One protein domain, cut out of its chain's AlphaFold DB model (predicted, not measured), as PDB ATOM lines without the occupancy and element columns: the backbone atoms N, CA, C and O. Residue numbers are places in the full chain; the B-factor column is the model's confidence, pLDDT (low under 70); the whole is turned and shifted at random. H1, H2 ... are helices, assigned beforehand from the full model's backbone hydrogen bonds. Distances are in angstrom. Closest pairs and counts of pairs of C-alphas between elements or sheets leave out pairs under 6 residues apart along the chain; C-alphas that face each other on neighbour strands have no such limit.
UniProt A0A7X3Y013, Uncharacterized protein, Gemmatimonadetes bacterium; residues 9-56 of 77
ATOM      1  N   PRO A   9     -22.158  36.433   6.871       62.84
ATOM      2  CA  PRO A   9     -23.337  37.300   6.833       62.84
ATOM      3  C   PRO A   9     -24.480  36.757   7.693       62.84
ATOM      4  O   PRO A   9     -25.084  37.506   8.441       62.84
ATOM      5  N   ALA A  10     -24.725  35.444   7.648       62.75
ATOM      6  CA  ALA A  10     -25.794  34.805   8.409       62.75
ATOM      7  C   ALA A  10     -25.514  34.831   9.920       62.75
ATOM      8  O   ALA A  10     -26.423  35.070  10.711       62.75
ATOM      9  N   LEU A  11     -24.251  34.643  10.321       65.94
ATOM     10  CA  LEU A  11     -23.838  34.799  11.718       65.94
ATOM     11  C   LEU A  11     -23.973  36.258  12.185       65.94
ATOM     12  O   LEU A  11     -24.448  36.499  13.288       65.94
ATOM     13  N   SER A  12     -23.613  37.228  11.339       67.31
ATOM     14  CA  SER A  12     -23.771  38.655  11.644       67.31
ATOM     15  C   SER A  12     -25.242  39.044  11.820       67.31
ATOM     16  O   SER A  12     -25.586  39.711  12.791       67.31
ATOM     17  N   THR A  13     -26.138  38.594  10.940       60.50
ATOM     18  CA  THR A  13     -27.580  38.867  11.060       60.50
ATOM     19  C   THR A  13     -28.168  38.267  12.340       60.50
ATOM     20  O   THR A  13     -28.959  38.932  13.006       60.50
ATOM     21  N   PHE A  14     -27.729  37.062  12.722       65.12
ATOM     22  CA  PHE A  14     -28.139  36.414  13.968       65.12
ATOM     23  C   PHE A  14     -27.639  37.163  15.214       65.12
ATOM     24  O   PHE A  14     -28.437  37.505  16.080       65.12
ATOM     25  N   LEU A  15     -26.343  37.493  15.282       68.25
ATOM     26  CA  LEU A  15     -25.765  38.226  16.419       68.25
ATOM     27  C   LEU A  15     -26.355  39.632  16.586       68.25
ATOM     28  O   LEU A  15     -26.450  40.129  17.701       68.25
ATOM     29  N   ASN A  16     -26.783  40.257  15.489       64.50
ATOM     30  CA  ASN A  16     -27.442  41.561  15.514       64.50
ATOM     31  C   ASN A  16     -28.961  41.474  15.756       64.50
ATOM     32  O   ASN A  16     -29.653  42.477  15.585       64.50
ATOM     33  N   GLY A  17     -29.500  40.295  16.098       61.22
ATOM     34  CA  GLY A  17     -30.924  40.108  16.398       61.22
ATOM     35  C   GLY A  17     -31.856  40.387  15.214       61.22
ATOM     36  O   GLY A  17     -33.032  40.680  15.405       61.22
ATOM     37  N   ARG A  18     -31.334  40.343  13.981       60.09
ATOM     38  CA  ARG A  18     -32.083  40.620  12.741       60.09
ATOM     39  C   ARG A  18     -32.647  39.361  12.078       60.09
ATOM     40  O   ARG A  18     -33.232  39.449  11.004       60.09
ATOM     41  N   SER A  19     -32.450  38.196  12.685       65.25
ATOM     42  CA  SER A  19     -33.060  36.938  12.261       65.25
ATOM     43  C   SER A  19     -33.417  36.110  13.484       65.25
ATOM     44  O   SER A  19     -32.548  35.911  14.336       65.25
ATOM     45  N   ASP A  20     -34.633  35.578  13.524       67.69
ATOM     46  CA  ASP A  20     -35.029  34.615  14.549       67.69
ATOM     47  C   ASP A  20     -34.125  33.376  14.495       67.69
ATOM     48  O   ASP A  20     -33.719  32.905  13.418       67.69
ATOM     49  N   LEU A  21     -33.796  32.824  15.664       77.38
ATOM     50  CA  LEU A  21     -33.048  31.577  15.738       77.38
ATOM     51  C   LEU A  21     -33.928  30.403  15.288       77.38
ATOM     52  O   LEU A  21     -34.673  29.821  16.074       77.38
ATOM     53  N   SER A  22     -33.810  30.002  14.024       81.25
ATOM     54  CA  SER A  22     -34.407  28.744  13.560       81.25
ATOM     55  C   SER A  22     -33.623  27.526  14.064       81.25
ATOM     56  O   SER A  22     -32.402  27.582  14.239       81.25
ATOM     57  N   GLY A  23     -34.295  26.375  14.194       84.56
ATOM     58  CA  GLY A  23     -33.647  25.129  14.623       84.56
ATOM     59  C   GLY A  23     -32.479  24.698  13.721       84.56
ATOM     60  O   GLY A  23     -31.442  24.260  14.212       84.56
ATOM     61  N   MET A  24     -32.579  24.918  12.405       83.88
ATOM     62  CA  MET A  24     -31.476  24.648  11.471       83.88
ATOM     63  C   MET A  24     -30.272  25.573  11.684       83.88
ATOM     64  O   MET A  24     -29.133  25.163  11.466       83.88
ATOM     65  N   MET A  25     -30.502  26.819  12.102       85.94
ATOM     66  CA  MET A  25     -29.437  27.764  12.430       85.94
ATOM     67  C   MET A  25     -28.767  27.400  13.759       85.94
ATOM     68  O   MET A  25     -27.541  27.388  13.840       85.94
ATOM     69  N   ALA A  26     -29.557  27.016  14.765       88.75
ATOM     70  CA  ALA A  26     -29.050  26.549  16.051       88.75
ATOM     71  C   ALA A  26     -28.191  25.284  15.900       88.75
ATOM     72  O   ALA A  26     -27.081  25.235  16.424       88.75
ATOM     73  N   LEU A  27     -28.632  24.316  15.089       88.25
ATOM     74  CA  LEU A  27     -27.848  23.117  14.786       88.25
ATOM     75  C   LEU A  27     -26.529  23.451  14.068       88.25
ATOM     76  O   LEU A  27     -25.501  22.833  14.339       88.25
ATOM     77  N   ARG A  28     -26.517  24.450  13.175       85.75
ATOM     78  CA  ARG A  28     -25.271  24.924  12.543       85.75
ATOM     79  C   ARG A  28     -24.313  25.539  13.561       85.75
ATOM     80  O   ARG A  28     -23.116  25.286  13.465       85.75
ATOM     81  N   ILE A  29     -24.816  26.323  14.517       85.19
ATOM     82  CA  ILE A  29     -24.006  26.913  15.594       85.19
ATOM     83  C   ILE A  29     -23.454  25.812  16.505       85.19
ATOM     84  O   ILE A  29     -22.269  25.839  16.829       85.19
ATOM     85  N   GLU A  30     -24.259  24.805  16.839       89.12
ATOM     86  CA  GLU A  30     -23.803  23.646  17.610       89.12
ATOM     87  C   GLU A  30     -22.665  22.912  16.907       89.12
ATOM     88  O   GLU A  30     -21.621  22.664  17.507       89.12
ATOM     89  N   LYS A  31     -22.813  22.624  15.611       87.25
ATOM     90  CA  LYS A  31     -21.760  21.953  14.839       87.25
ATOM     91  C   LYS A  31     -20.514  22.815  14.636       87.25
ATOM     92  O   LYS A  31     -19.429  22.258  14.517       87.25
ATOM     93  N   ALA A  32     -20.654  24.138  14.572       85.94
ATOM     94  CA  ALA A  32     -19.537  25.049  14.324       85.94
ATOM     95  C   ALA A  32     -18.767  25.442  15.596       85.94
ATOM     96  O   ALA A  32     -17.559  25.644  15.528       85.94
ATOM     97  N   PHE A  33     -19.453  25.564  16.735       86.19
ATOM     98  CA  PHE A  33     -18.901  26.155  17.961       86.19
ATOM     99  C   PHE A  33     -19.098  25.290  19.214       86.19
ATOM    100  O   PHE A  33     -18.635  25.667  20.286       86.19
ATOM    101  N   GLY A  34     -19.789  24.149  19.114       88.50
ATOM    102  CA  GLY A  34     -20.017  23.236  20.240       88.50
ATOM    103  C   GLY A  34     -21.056  23.716  21.260       88.50
ATOM    104  O   GLY A  34     -21.215  23.096  22.308       88.50
ATOM    105  N   ILE A  35     -21.774  24.808  20.981       89.00
ATOM    106  CA  ILE A  35     -22.846  25.307  21.852       89.00
ATOM    107  C   ILE A  35     -24.114  24.513  21.572       89.00
ATOM    108  O   ILE A  35     -24.598  24.519  20.443       89.00
ATOM    109  N   ARG A  36     -24.688  23.869  22.589       92.06
ATOM    110  CA  ARG A  36     -25.868  23.027  22.378       92.06
ATOM    111  C   ARG A  36     -27.063  23.826  21.851       92.06
ATOM    112  O   ARG A  36     -27.411  24.881  22.392       92.06
ATOM    113  N   MET A  37     -27.729  23.283  20.838       90.69
ATOM    114  CA  MET A  37     -28.916  23.872  20.227       90.69
ATOM    115  C   MET A  37     -30.035  24.121  21.246       90.69
ATOM    116  O   MET A  37     -30.669  25.173  21.186       90.69
ATOM    117  N   ASP A  38     -30.268  23.207  22.196       92.44
ATOM    118  CA  ASP A  38     -31.304  23.358  23.234       92.44
ATOM    119  C   ASP A  38     -31.150  24.663  24.019       92.44
ATOM    120  O   ASP A  38     -32.127  25.356  24.310       92.44
ATOM    121  N   THR A  39     -29.904  25.025  24.314       92.25
ATOM    122  CA  THR A  39     -29.576  26.195  25.117       92.25
ATOM    123  C   THR A  39     -29.843  27.464  24.312       92.25
ATOM    124  O   THR A  39     -30.496  28.380  24.810       92.25
ATOM    125  N   LEU A  40     -29.435  27.485  23.040       89.19
ATOM    126  CA  LEU A  40     -29.686  28.604  22.130       89.19
ATOM    127  C   LEU A  40     -31.189  28.823  21.898       89.19
ATOM    128  O   LEU A  40     -31.679  29.946  22.006       89.19
ATOM    129  N   MET A  41     -31.933  27.747  21.637       89.81
ATOM    130  CA  MET A  41     -33.380  27.805  21.420       89.81
ATOM    131  C   MET A  41     -34.111  28.303  22.671       89.81
ATOM    132  O   MET A  41     -34.989  29.154  22.564       89.81
ATOM    133  N   ARG A  42     -33.708  27.857  23.869       91.56
ATOM    134  CA  ARG A  42     -34.289  28.335  25.133       91.56
ATOM    135  C   ARG A  42     -34.039  29.826  25.363       91.56
ATOM    136  O   ARG A  42     -34.932  30.520  25.853       91.56
ATOM    137  N   MET A  43     -32.850  30.320  25.017       89.69
ATOM    138  CA  MET A  43     -32.538  31.750  25.090       89.69
ATOM    139  C   MET A  43     -33.424  32.559  24.139       89.69
ATOM    140  O   MET A  43     -34.024  33.538  24.578       89.69
ATOM    141  N   GLN A  44     -33.571  32.115  22.884       87.81
ATOM    142  CA  GLN A  44     -34.459  32.762  21.913       87.81
ATOM    143  C   GLN A  44     -35.909  32.786  22.410       87.81
ATOM    144  O   GLN A  44     -36.514  33.849  22.476       87.81
ATOM    145  N   SER A  45     -36.443  31.646  22.863       89.12
ATOM    146  CA  SER A  45     -37.809  31.583  23.393       89.12
ATOM    147  C   SER A  45     -38.012  32.515  24.587       89.12
ATOM    148  O   SER A  45     -39.053  33.154  24.699       89.12
ATOM    149  N   SER A  46     -37.020  32.624  25.476       91.06
ATOM    150  CA  SER A  46     -37.095  33.528  26.632       91.06
ATOM    151  C   SER A  46     -37.141  34.997  26.203       91.06
ATOM    152  O   SER A  46     -37.912  35.774  26.766       91.06
ATOM    153  N   TYR A  47     -36.356  35.370  25.186       89.12
ATOM    154  CA  TYR A  47     -36.384  36.707  24.593       89.12
ATOM    155  C   TYR A  47     -37.745  37.014  23.952       89.12
ATOM    156  O   TYR A  47     -38.337  38.055  24.243       89.12
ATOM    157  N   ASP A  48     -38.274  36.091  23.149       88.81
ATOM    158  CA  ASP A  48     -39.563  36.261  22.469       88.81
ATOM    159  C   ASP A  48     -40.720  36.367  23.469       88.81
ATOM    160  O   ASP A  48     -41.599  37.218  23.312       88.81
ATOM    161  N   ILE A  49     -40.691  35.564  24.541       93.44
ATOM    162  CA  ILE A  49     -41.640  35.669  25.655       93.44
ATOM    163  C   ILE A  49     -41.559  37.059  26.282       93.44
ATOM    164  O   ILE A  49     -42.582  37.731  26.377       93.44
ATOM    165  N   ALA A  50     -40.371  37.514  26.691       93.81
ATOM    166  CA  ALA A  50     -40.219  38.806  27.362       93.81
ATOM    167  C   ALA A  50     -40.691  39.972  26.477       93.81
ATOM    168  O   ALA A  50     -41.417  40.855  26.934       93.81
ATOM    169  N   ARG A  51     -40.340  39.940  25.187       91.94
ATOM    170  CA  ARG A  51     -40.761  40.942  24.204       91.94
ATOM    171  C   ARG A  51     -42.274  40.940  23.981       91.94
ATOM    172  O   ARG A  51     -42.872  42.008  23.901       91.94
ATOM    173  N   THR A  52     -42.886  39.761  23.881       93.56
ATOM    174  CA  THR A  52     -44.338  39.621  23.678       93.56
ATOM    175  C   THR A  52     -45.110  40.049  24.921       93.56
ATOM    176  O   THR A  52     -46.111  40.746  24.806       93.56
ATOM    177  N   ARG A  53     -44.606  39.716  26.116       93.31
ATOM    178  CA  ARG A  53     -45.173  40.164  27.397       93.31
ATOM    179  C   ARG A  53     -45.170  41.681  27.528       93.31
ATOM    180  O   ARG A  53     -46.170  42.245  27.937       93.31
ATOM    181  N   GLY A  54     -44.112  42.359  27.080       92.88
ATOM    182  CA  GLY A  54     -44.088  43.825  27.041       92.88
ATOM    183  C   GLY A  54     -45.164  44.461  26.147       92.88
ATOM    184  O   GLY A  54     -45.449  45.645  26.297       92.88
ATOM    185  N   ARG A  55     -45.770  43.689  25.235       93.31
ATOM    186  CA  ARG A  55     -46.830  44.123  24.312       93.31
ATOM    187  C   ARG A  55     -48.196  43.526  24.651       93.31
ATOM    188  O   ARG A  55     -49.122  43.637  23.858       93.31
ATOM    189  N   GLU A  56     -48.342  42.885  25.810       89.88
ATOM    190  CA  GLU A  56     -49.583  42.187  26.163       89.88
ATOM    191  C   GLU A  56     -50.800  43.121  26.226       89.88
ATOM    192  O   GLU A  56     -51.898  42.704  25.879       89.88
TER     193      GLU A  56
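This is residues 9 to 56 of the 77 residues of an uncharacterized protein of Gemmatimonadetes bacterium (UniProt A0A7X3Y013). A short helix, H2, and a long one, H3, meet where H3 begins and make a wide corner, with H3 as a long arm; the small first helix, H1, is set off from both, joined to H2 by the link of residues 16 to 22. The far end of the arm, residues 49 to 56, sticks out from the body. The printed part has 48 residues with three named helices in the order H1, H2, H3 and no named strand, and its class is all helix. It is only just compact, close to loose, with a radius of gyration of the C-alphas of 11.5 A, and its elongated outline spans 36 by 22 by 13 A.

Find C-alpha 9 at (-23.337, 37.300, 6.833), where H1, residues 9 to 15, begins. Look next for H2, residues 23 to 33, which starts at C-alpha 23 at (-33.647, 25.129, 14.623) and is 15.2 A long from first to last C-alpha. Then follow H3, residues 37 to 53, for 24.1 A to C-alpha 53 at (-45.173, 40.164, 27.397).

Look first at H1, which is apart from H2 and from H3. Go on to H2 and H3, which touch; their closest C-alphas are those of Ala 26 and Met 37, 5.0 A apart. H3 touches H2 with residues 37 to 41 alone. Their lines stand at a steep tilt of 50 degrees, and they run opposite ways. In H1, H2 and H3 each O i to N i+4 pair is within hydrogen-bond range.

The two C-alphas farthest apart are those of Ala 32 and Glu 56, 36.6 A. The printed part has no cut; the link from H1 to H2 is short, that from H2 to H3 tight. Residues 49 to 56, of which 49 to 53 belong to H3, stand free. Read the B-factor column for the model's confidence: the mean pLDDT of the printed part is 82.8, and residues 9 to 20 are under 70.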